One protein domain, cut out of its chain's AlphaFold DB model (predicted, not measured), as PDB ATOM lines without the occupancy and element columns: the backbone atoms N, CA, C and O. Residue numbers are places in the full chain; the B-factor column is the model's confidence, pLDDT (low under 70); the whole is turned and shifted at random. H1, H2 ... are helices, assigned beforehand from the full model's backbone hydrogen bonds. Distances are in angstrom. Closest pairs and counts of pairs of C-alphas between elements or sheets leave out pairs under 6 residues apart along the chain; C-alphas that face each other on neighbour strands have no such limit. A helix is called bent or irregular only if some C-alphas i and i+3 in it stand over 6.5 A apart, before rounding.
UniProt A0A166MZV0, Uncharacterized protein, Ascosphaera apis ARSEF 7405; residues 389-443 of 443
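What this domain is: This is residues 389 to 443 of the 443 residues of an uncharacterized protein of Ascosphaera apis ARSEF 7405 (UniProt A0A166MZV0). A helical hairpin, H3 and H4, makes one side of this small body, and two helices that run opposite ways, H1 and H2, make the other side; the short H1 packs on H3, while H2 meets H1 only at the corner by their link and is apart from H3 and H4. Residues 405 to 411, which belong to H2, stick out from the rest, and from there the chain comes back through residues 412 to 416 to begin H3. The printed part has 55 residues with four named helices, in the order H1, H2, H3, H4, and no named strand; its class is all helix. The whole is compact, with a radius of gyration of the C-alphas of 10.0 A, and rounded, spanning 26 by 24 by 18 A along its three main axes.

Where its parts are: The printed part begins with H1, residues 389 to 394, from C-alpha 389 at (165.571, 171.572, 143.141) to C-alpha 394, 8.6 A away. Residues 395 to 398 lead on to H2, residues 399 to 411, the longest helix by residues, which measures 17.2 A from C-alpha 399 at (167.357, 168.516, 129.393) to C-alpha 411. H2 is irregular: C-alphas 407 and 410 are 9.0 A apart, where about 5 A would be found in a regular helix, and its line is a rough one. After residues 412 to 416 comes H3, residues 417 to 428, 16.4 A from first to last C-alpha. Residues 429 to 431 lead to H4, residues 432 to 440, which measures 13.1 A and ends with C-alpha 440 at (155.953, 180.751, 134.311). Residues 441 to 443 follow it.

How they stand to each other: H1 and H2 touch only at the corner by their link, and only just, with 3 pairs of C-alphas within 8 A. Their closest C-alphas are those of Ala 391 and Met 401, 6.3 A apart, and H2 touches H1 with residues 400 to 401 alone. The lines of H1 and H2 stand at a shallow tilt of 12 degrees, and they run opposite ways. H1 also touches H3, and H3 touches it with residues 418 to 422 alone; the closest C-alphas of the two are those of Ala 392 and Tyr 422, 5.6 A apart. H1 and H3 run the same way at a steep tilt of 50 degrees. H3 and H4 form a helical hairpin and touch with 18 pairs of C-alphas within 8 A, the closest being those of Ala 423 and Gly 434, 4.4 A apart. They run opposite ways at a steep tilt of 38 degrees, only just past shallow, and their centres are 8.9 A apart. H1 and H4 are apart, and so are H2 and H3. H2 and H4 are only just apart, their closest C-alphas being 8.3 A from each other. In H1, H3 and H4 every O i to N i+4 pair of the backbone is within hydrogen-bond range; in H2, 7 of 9 such pairs are.

The domain as a whole: The two C-alphas farthest apart are those of His 394 and Val 443, 26.3 A from each other, and the first and last printed C-alphas, those of Leu 389 and Val 443, are 20.1 A apart. The links from H1 to H2, from H2 to H3 and from H3 to H4 are tight, and no link is long. The printed part runs from residue 389 to residue 443 with no cut, and Val 443, with its C-alpha at (151.564, 184.202, 136.107), is the last residue of the full chain. The mean pLDDT of the printed part is 89.2; residues 442 to 443 are under 70.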
ATOM      1  N   LEU A 389     164.495 170.858 142.443       93.62
ATOM      2  CA  LEU A 389     165.571 171.572 143.141       93.62
ATOM      3  C   LEU A 389     166.925 170.887 142.940       93.62
ATOM      4  O   LEU A 389     167.925 171.543 142.660       93.62
ATOM      5  N   THR A 390     166.967 169.555 143.012       94.06
ATOM      6  CA  THR A 390     168.190 168.788 142.742       94.06
ATOM      7  C   THR A 390     168.683 169.042 141.313       94.06
ATOM      8  O   THR A 390     169.875 169.281 141.118       94.06
ATOM      9  N   ALA A 391     167.785 169.062 140.323       94.00
ATOM     10  CA  ALA A 391     168.141 169.387 138.944       94.00
ATOM     11  C   ALA A 391     168.688 170.819 138.821       94.00
ATOM     12  O   ALA A 391     169.754 171.006 138.240       94.00
ATOM     13  N   ALA A 392     168.020 171.806 139.428       93.19
ATOM     14  CA  ALA A 392     168.453 173.205 139.409       93.19
ATOM     15  C   ALA A 392     169.836 173.420 140.055       93.19
ATOM     16  O   ALA A 392     170.626 174.228 139.570       93.19
ATOM     17  N   ARG A 393     170.147 172.679 141.129       93.62
ATOM     18  CA  ARG A 393     171.427 172.766 141.856       93.62
ATOM     19  C   ARG A 393     172.586 172.095 141.128       93.62
ATOM     20  O   ARG A 393     173.696 172.620 141.128       93.62
ATOM     21  N   HIS A 394     172.355 170.909 140.570       91.62
ATOM     22  CA  HIS A 394     173.432 170.061 140.054       91.62
ATOM     23  C   HIS A 394     173.630 170.172 138.543       91.62
ATOM     24  O   HIS A 394     174.694 169.795 138.047       91.62
ATOM     25  N   ARG A 395     172.639 170.678 137.799       88.69
ATOM     26  CA  ARG A 395     172.683 170.730 136.336       88.69
ATOM     27  C   ARG A 395     172.704 172.154 135.815       88.69
ATOM     28  O   ARG A 395     172.168 173.093 136.387       88.69
ATOM     29  N   SER A 396     173.379 172.286 134.683       83.81
ATOM     30  CA  SER A 396     173.578 173.541 133.967       83.81
ATOM     31  C   SER A 396     172.870 173.568 132.611       83.81
ATOM     32  O   SER A 396     172.898 174.613 131.957       83.81
ATOM     33  N   ASP A 397     172.323 172.422 132.195       89.62
ATOM     34  CA  ASP A 397     171.615 172.163 130.942       89.62
ATOM     35  C   ASP A 397     170.111 171.992 131.198       89.62
ATOM     36  O   ASP A 397     169.717 171.588 132.290       89.62
ATOM     37  N   SER A 398     169.275 172.276 130.193       92.75
ATOM     38  CA  SER A 398     167.815 172.227 130.329       92.75
ATOM     39  C   SER A 398     167.190 170.837 130.192       92.75
ATOM     40  O   SER A 398     165.994 170.700 130.453       92.75
ATOM     41  N   PHE A 399     167.939 169.803 129.796       93.62
ATOM     42  CA  PHE A 399     167.357 168.516 129.393       93.62
ATOM     43  C   PHE A 399     166.674 167.798 130.553       93.62
ATOM     44  O   PHE A 399     165.515 167.402 130.438       93.62
ATOM     45  N   VAL A 400     167.358 167.692 131.692       93.06
ATOM     46  CA  VAL A 400     166.813 167.047 132.896       93.06
ATOM     47  C   VAL A 400     165.551 167.765 133.384       93.06
ATOM     48  O   VAL A 400     164.547 167.125 133.688       93.06
ATOM     49  N   MET A 401     165.570 169.101 133.400       93.62
ATOM     50  CA  MET A 401     164.427 169.908 133.836       93.62
ATOM     51  C   MET A 401     163.222 169.762 132.893       93.62
ATOM     52  O   MET A 401     162.092 169.630 133.356       93.62
ATOM     53  N   LYS A 402     163.456 169.722 131.572       93.12
ATOM     54  CA  LYS A 402     162.415 169.458 130.565       93.12
ATOM     55  C   LYS A 402     161.751 168.097 130.783       93.12
ATOM     56  O   LYS A 402     160.531 168.001 130.691       93.12
ATOM     57  N   ILE A 403     162.538 167.067 131.099       92.69
ATOM     58  CA  ILE A 403     162.017 165.727 131.394       92.69
ATOM     59  C   ILE A 403     161.162 165.753 132.667       92.69
ATOM     60  O   ILE A 403     160.044 165.255 132.647       92.69
ATOM     61  N   LEU A 404     161.622 166.381 133.752       91.50
ATOM     62  CA  LEU A 404     160.825 166.468 134.983       91.50
ATOM     63  C   LEU A 404     159.494 167.204 134.768       91.50
ATOM     64  O   LEU A 404     158.463 166.743 135.248       91.50
ATOM     65  N   ILE A 405     159.492 168.299 134.001       90.00
ATOM     66  CA  ILE A 405     158.265 169.041 133.674       90.00
ATOM     67  C   ILE A 405     157.319 168.211 132.796       90.00
ATOM     68  O   ILE A 405     156.114 168.247 133.022       90.00
ATOM     69  N   LYS A 406     157.842 167.422 131.845       88.75
ATOM     70  CA  LYS A 406     157.038 166.506 131.011       88.75
ATOM     71  C   LYS A 406     156.216 165.523 131.854       88.75
ATOM     72  O   LYS A 406     155.096 165.218 131.464       88.75
ATOM     73  N   TYR A 407     156.767 165.025 132.963       85.25
ATOM     74  CA  TYR A 407     156.112 164.014 133.805       85.25
ATOM     75  C   TYR A 407     155.429 164.570 135.062       85.25
ATOM     76  O   TYR A 407     154.745 163.816 135.742       85.25
ATOM     77  N   GLY A 408     155.618 165.846 135.408       85.19
ATOM     78  CA  GLY A 408     155.049 166.394 136.642       85.19
ATOM     79  C   GLY A 408     155.075 167.912 136.724       85.19
ATOM     80  O   GLY A 408     155.604 168.480 137.681       85.19
ATOM     81  N   SER A 409     154.526 168.587 135.712       83.56
ATOM     82  CA  SER A 409     154.443 170.054 135.665       83.56
ATOM     83  C   SER A 409     153.701 170.662 136.861       83.56
ATOM     84  O   SER A 409     154.052 171.744 137.317       83.56
ATOM     85  N   GLU A 410     152.717 169.954 137.412       81.31
ATOM     86  CA  GLU A 410     151.939 170.365 138.589       81.31
ATOM     87  C   GLU A 410     152.760 170.386 139.883       81.31
ATOM     88  O   GLU A 410     152.389 171.045 140.851       81.31
ATOM     89  N   SER A 411     153.888 169.678 139.893       84.50
ATOM     90  CA  SER A 411     154.794 169.572 141.034       84.50
ATOM     91  C   SER A 411     155.947 170.584 140.979       84.50
ATOM     92  O   SER A 411     156.820 170.588 141.854       84.50
ATOM     93  N   PHE A 412     155.986 171.415 139.934       87.19
ATOM     94  CA  PHE A 412     157.064 172.360 139.685       87.19
ATOM     95  C   PHE A 412     157.071 173.478 140.746       87.19
ATOM     96  O   PHE A 412     156.080 174.198 140.879       87.19
ATOM     97  N   PRO A 413     158.172 173.672 141.501       89.00
ATOM     98  CA  PRO A 413     158.240 174.690 142.546       89.00
ATOM     99  C   PRO A 413     158.536 176.071 141.941       89.00
ATOM    100  O   PRO A 413     159.651 176.589 142.037       89.00
ATOM    101  N   GLY A 414     157.512 176.646 141.311       83.00
ATOM    102  CA  GLY A 414     157.560 177.917 140.590       83.00
ATOM    103  C   GLY A 414     157.843 179.149 141.443       83.00
ATOM    104  O   GLY A 414     158.175 180.161 140.867       83.00
ATOM    105  N   ASP A 415     157.794 179.083 142.775       86.94
ATOM    106  CA  ASP A 415     158.140 180.218 143.653       86.94
ATOM    107  C   ASP A 415     159.557 180.107 144.245       86.94
ATOM    108  O   ASP A 415     159.982 180.925 145.065       86.94
ATOM    109  N   ASN A 416     160.303 179.053 143.898       91.44
ATOM    110  CA  ASN A 416     161.564 178.761 144.562       91.44
ATOM    111  C   ASN A 416     162.733 179.585 143.980       91.44
ATOM    112  O   ASN A 416     163.056 179.451 142.799       91.44
ATOM    113  N   PRO A 417     163.475 180.353 144.802       91.94
ATOM    114  CA  PRO A 417     164.539 181.230 144.308       91.94
ATOM    115  C   PRO A 417     165.664 180.489 143.567       91.94
ATOM    116  O   PRO A 417     166.290 181.060 142.675       91.94
ATOM    117  N   GLU A 418     165.920 179.217 143.887       93.06
ATOM    118  CA  GLU A 418     166.940 178.420 143.198       93.06
ATOM    119  C   GLU A 418     166.536 178.092 141.757       93.06
ATOM    120  O   GLU A 418     167.365 178.130 140.847       93.06
ATOM    121  N   VAL A 419     165.252 177.806 141.536       91.75
ATOM    122  CA  VAL A 419     164.709 177.522 140.204       91.75
ATOM    123  C   VAL A 419     164.683 178.792 139.359       91.75
ATOM    124  O   VAL A 419     165.057 178.752 138.186       91.75
ATOM    125  N   TRP A 420     164.349 179.935 139.960       93.12
ATOM    126  CA  TRP A 420     164.456 181.240 139.306       93.12
ATOM    127  C   TRP A 420     165.897 181.563 138.885       93.12
ATOM    128  O   TRP A 420     166.164 181.981 137.752       93.12
ATOM    129  N   GLN A 421     166.858 181.330 139.787       93.69
ATOM    130  CA  GLN A 421     168.276 181.547 139.508       93.69
ATOM    131  C   GLN A 421     168.759 180.629 138.378       93.69
ATOM    132  O   GLN A 421     169.484 181.070 137.482       93.69
ATOM    133  N   TYR A 422     168.326 179.370 138.387       94.62
ATOM    134  CA  TYR A 422     168.587 178.413 137.320       94.62
ATOM    135  C   TYR A 422     168.014 178.879 135.969       94.62
ATOM    136  O   TYR A 422     168.752 178.917 134.981       94.62
ATOM    137  N   ALA A 423     166.754 179.322 135.919       93.69
ATOM    138  CA  ALA A 423     166.118 179.837 134.703       93.69
ATOM    139  C   ALA A 423     166.851 181.070 134.139       93.69
ATOM    140  O   ALA A 423     167.157 181.138 132.946       93.69
ATOM    141  N   THR A 424     167.249 181.997 135.012       93.88
ATOM    142  CA  THR A 424     168.057 183.171 134.642       93.88
ATOM    143  C   THR A 424     169.424 182.768 134.076       93.88
ATOM    144  O   THR A 424     169.904 183.356 133.103       93.88
ATOM    145  N   ASN A 425     170.062 181.746 134.655       94.25
ATOM    146  CA  ASN A 425     171.335 181.224 134.161       94.25
ATOM    147  C   ASN A 425     171.193 180.555 132.785       94.25
ATOM    148  O   ASN A 425     172.069 180.749 131.941       94.25
ATOM    149  N   LEU A 426     170.104 179.820 132.534       94.25
ATOM    150  CA  LEU A 426     169.794 179.258 131.213       94.25
ATOM    151  C   LEU A 426     169.602 180.358 130.163       94.25
ATOM    152  O   LEU A 426     170.239 180.313 129.111       94.25
ATOM    153  N   LYS A 427     168.820 181.394 130.489       93.00
ATOM    154  CA  LYS A 427     168.623 182.559 129.615       93.00
ATOM    155  C   LYS A 427     169.944 183.249 129.277       93.00
ATOM    156  O   LYS A 427     170.207 183.557 128.120       93.00
ATOM    157  N   ARG A 428     170.831 183.436 130.265       93.56
ATOM    158  CA  ARG A 428     172.171 184.014 130.035       93.56
ATOM    159  C   ARG A 428     173.022 183.162 129.085       93.56
ATOM    160  O   ARG A 428     173.848 183.707 128.361       93.56
ATOM    161  N   LYS A 429     172.820 181.842 129.072       93.00
ATOM    162  CA  LYS A 429     173.457 180.908 128.129       93.00
ATOM    163  C   LYS A 429     172.739 180.824 126.775       93.00
ATOM    164  O   LYS A 429     173.134 180.005 125.950       93.00
ATOM    165  N   ASN A 430     171.733 181.668 126.535       92.38
ATOM    166  CA  ASN A 430     170.920 181.688 125.322       92.38
ATOM    167  C   ASN A 430     170.115 180.389 125.098       92.38
ATOM    168  O   ASN A 430     169.838 180.016 123.959       92.38
ATOM    169  N   ASP A 431     169.755 179.683 126.178       92.94
ATOM    170  CA  ASP A 431     168.802 178.569 126.127       92.94
ATOM    171  C   ASP A 431     167.380 179.130 126.241       92.94
ATOM    172  O   ASP A 431     167.004 179.696 127.272       92.94
ATOM    173  N   THR A 432     166.585 178.948 125.184       93.38
ATOM    174  CA  THR A 432     165.197 179.433 125.083       93.38
ATOM    175  C   THR A 432     164.287 178.870 126.170       93.38
ATOM    176  O   THR A 432     163.261 179.462 126.488       93.38
ATOM    177  N   PHE A 433     164.663 177.749 126.789       93.12
ATOM    178  CA  PHE A 433     163.923 177.199 127.916       93.12
ATOM    179  C   PHE A 433     163.976 178.096 129.157       93.12
ATOM    180  O   PHE A 433     163.044 178.083 129.955       93.12
ATOM    181  N   GLY A 434     165.039 178.892 129.316       91.06
ATOM    182  CA  GLY A 434     165.138 179.862 130.404       91.06
ATOM    183  C   GLY A 434     164.038 180.922 130.340       91.06
ATOM    184  O   GLY A 434     163.476 181.260 131.375       91.06
ATOM    185  N   ASP A 435     163.692 181.393 129.136       91.00
ATOM    186  CA  ASP A 435     162.591 182.346 128.938       91.00
ATOM    187  C   ASP A 435     161.242 181.717 129.301       91.00
ATOM    188  O   ASP A 435     160.504 182.287 130.094       91.00
ATOM    189  N   VAL A 436     160.986 180.488 128.836       91.31
ATOM    190  CA  VAL A 436     159.755 179.741 129.158       91.31
ATOM    191  C   VAL A 436     159.575 179.565 130.669       91.31
ATOM    192  O   VAL A 436     158.470 179.723 131.183       91.31
ATOM    193  N   LEU A 437     160.651 179.246 131.395       89.62
ATOM    194  CA  LEU A 437     160.585 179.108 132.850       89.62
ATOM    195  C   LEU A 437     160.324 180.446 133.546       89.62
ATOM    196  O   LEU A 437     159.579 180.469 134.517       89.62
ATOM    197  N   LEU A 438     160.924 181.546 133.081       89.50
ATOM    198  CA  LEU A 438     160.715 182.872 133.669       89.50
ATOM    199  C   LEU A 438     159.309 183.415 133.396       89.50
ATOM    200  O   LEU A 438     158.745 184.067 134.268       89.50
ATOM    201  N   ASP A 439     158.728 183.110 132.238       86.81
ATOM    202  CA  ASP A 439     157.335 183.454 131.940       86.81
ATOM    203  C   ASP A 439     156.373 182.734 132.897       86.81
ATOM    204  O   ASP A 439     155.373 183.310 133.320       86.81
ATOM    205  N   TYR A 440     156.718 181.513 133.322       82.19
ATOM    206  CA  TYR A 440     155.953 180.751 134.311       82.19
ATOM    207  C   TYR A 440     155.964 181.383 135.718       82.19
ATOM    208  O   TYR A 440     155.067 181.107 136.502       82.19
ATOM    209  N   TYR A 441     156.950 182.232 136.045       74.94
ATOM    210  CA  TYR A 441     157.010 182.987 137.313       74.94
ATOM    211  C   TYR A 441     156.144 184.258 137.307       74.94
ATOM    212  O   TYR A 441     155.960 184.876 138.355       74.94
ATOM    213  N   LEU A 442     155.708 184.724 136.133       60.06
ATOM    214  CA  LEU A 442     154.990 185.995 135.974       60.06
ATOM    215  C   LEU A 442     153.462 185.833 135.952       60.06
ATOM    216  O   LEU A 442     152.753 186.841 135.896       60.06
ATOM    217  N   VAL A 443     152.978 184.590 135.979       57.38
ATOM    218  CA  VAL A 443     151.564 184.202 136.107       57.38
ATOM    219  C   VAL A 443     151.286 183.867 137.562       57.38
ATOM    220  O   VAL A 443     150.239 184.334 138.066       57.38
TER     221      VAL A 443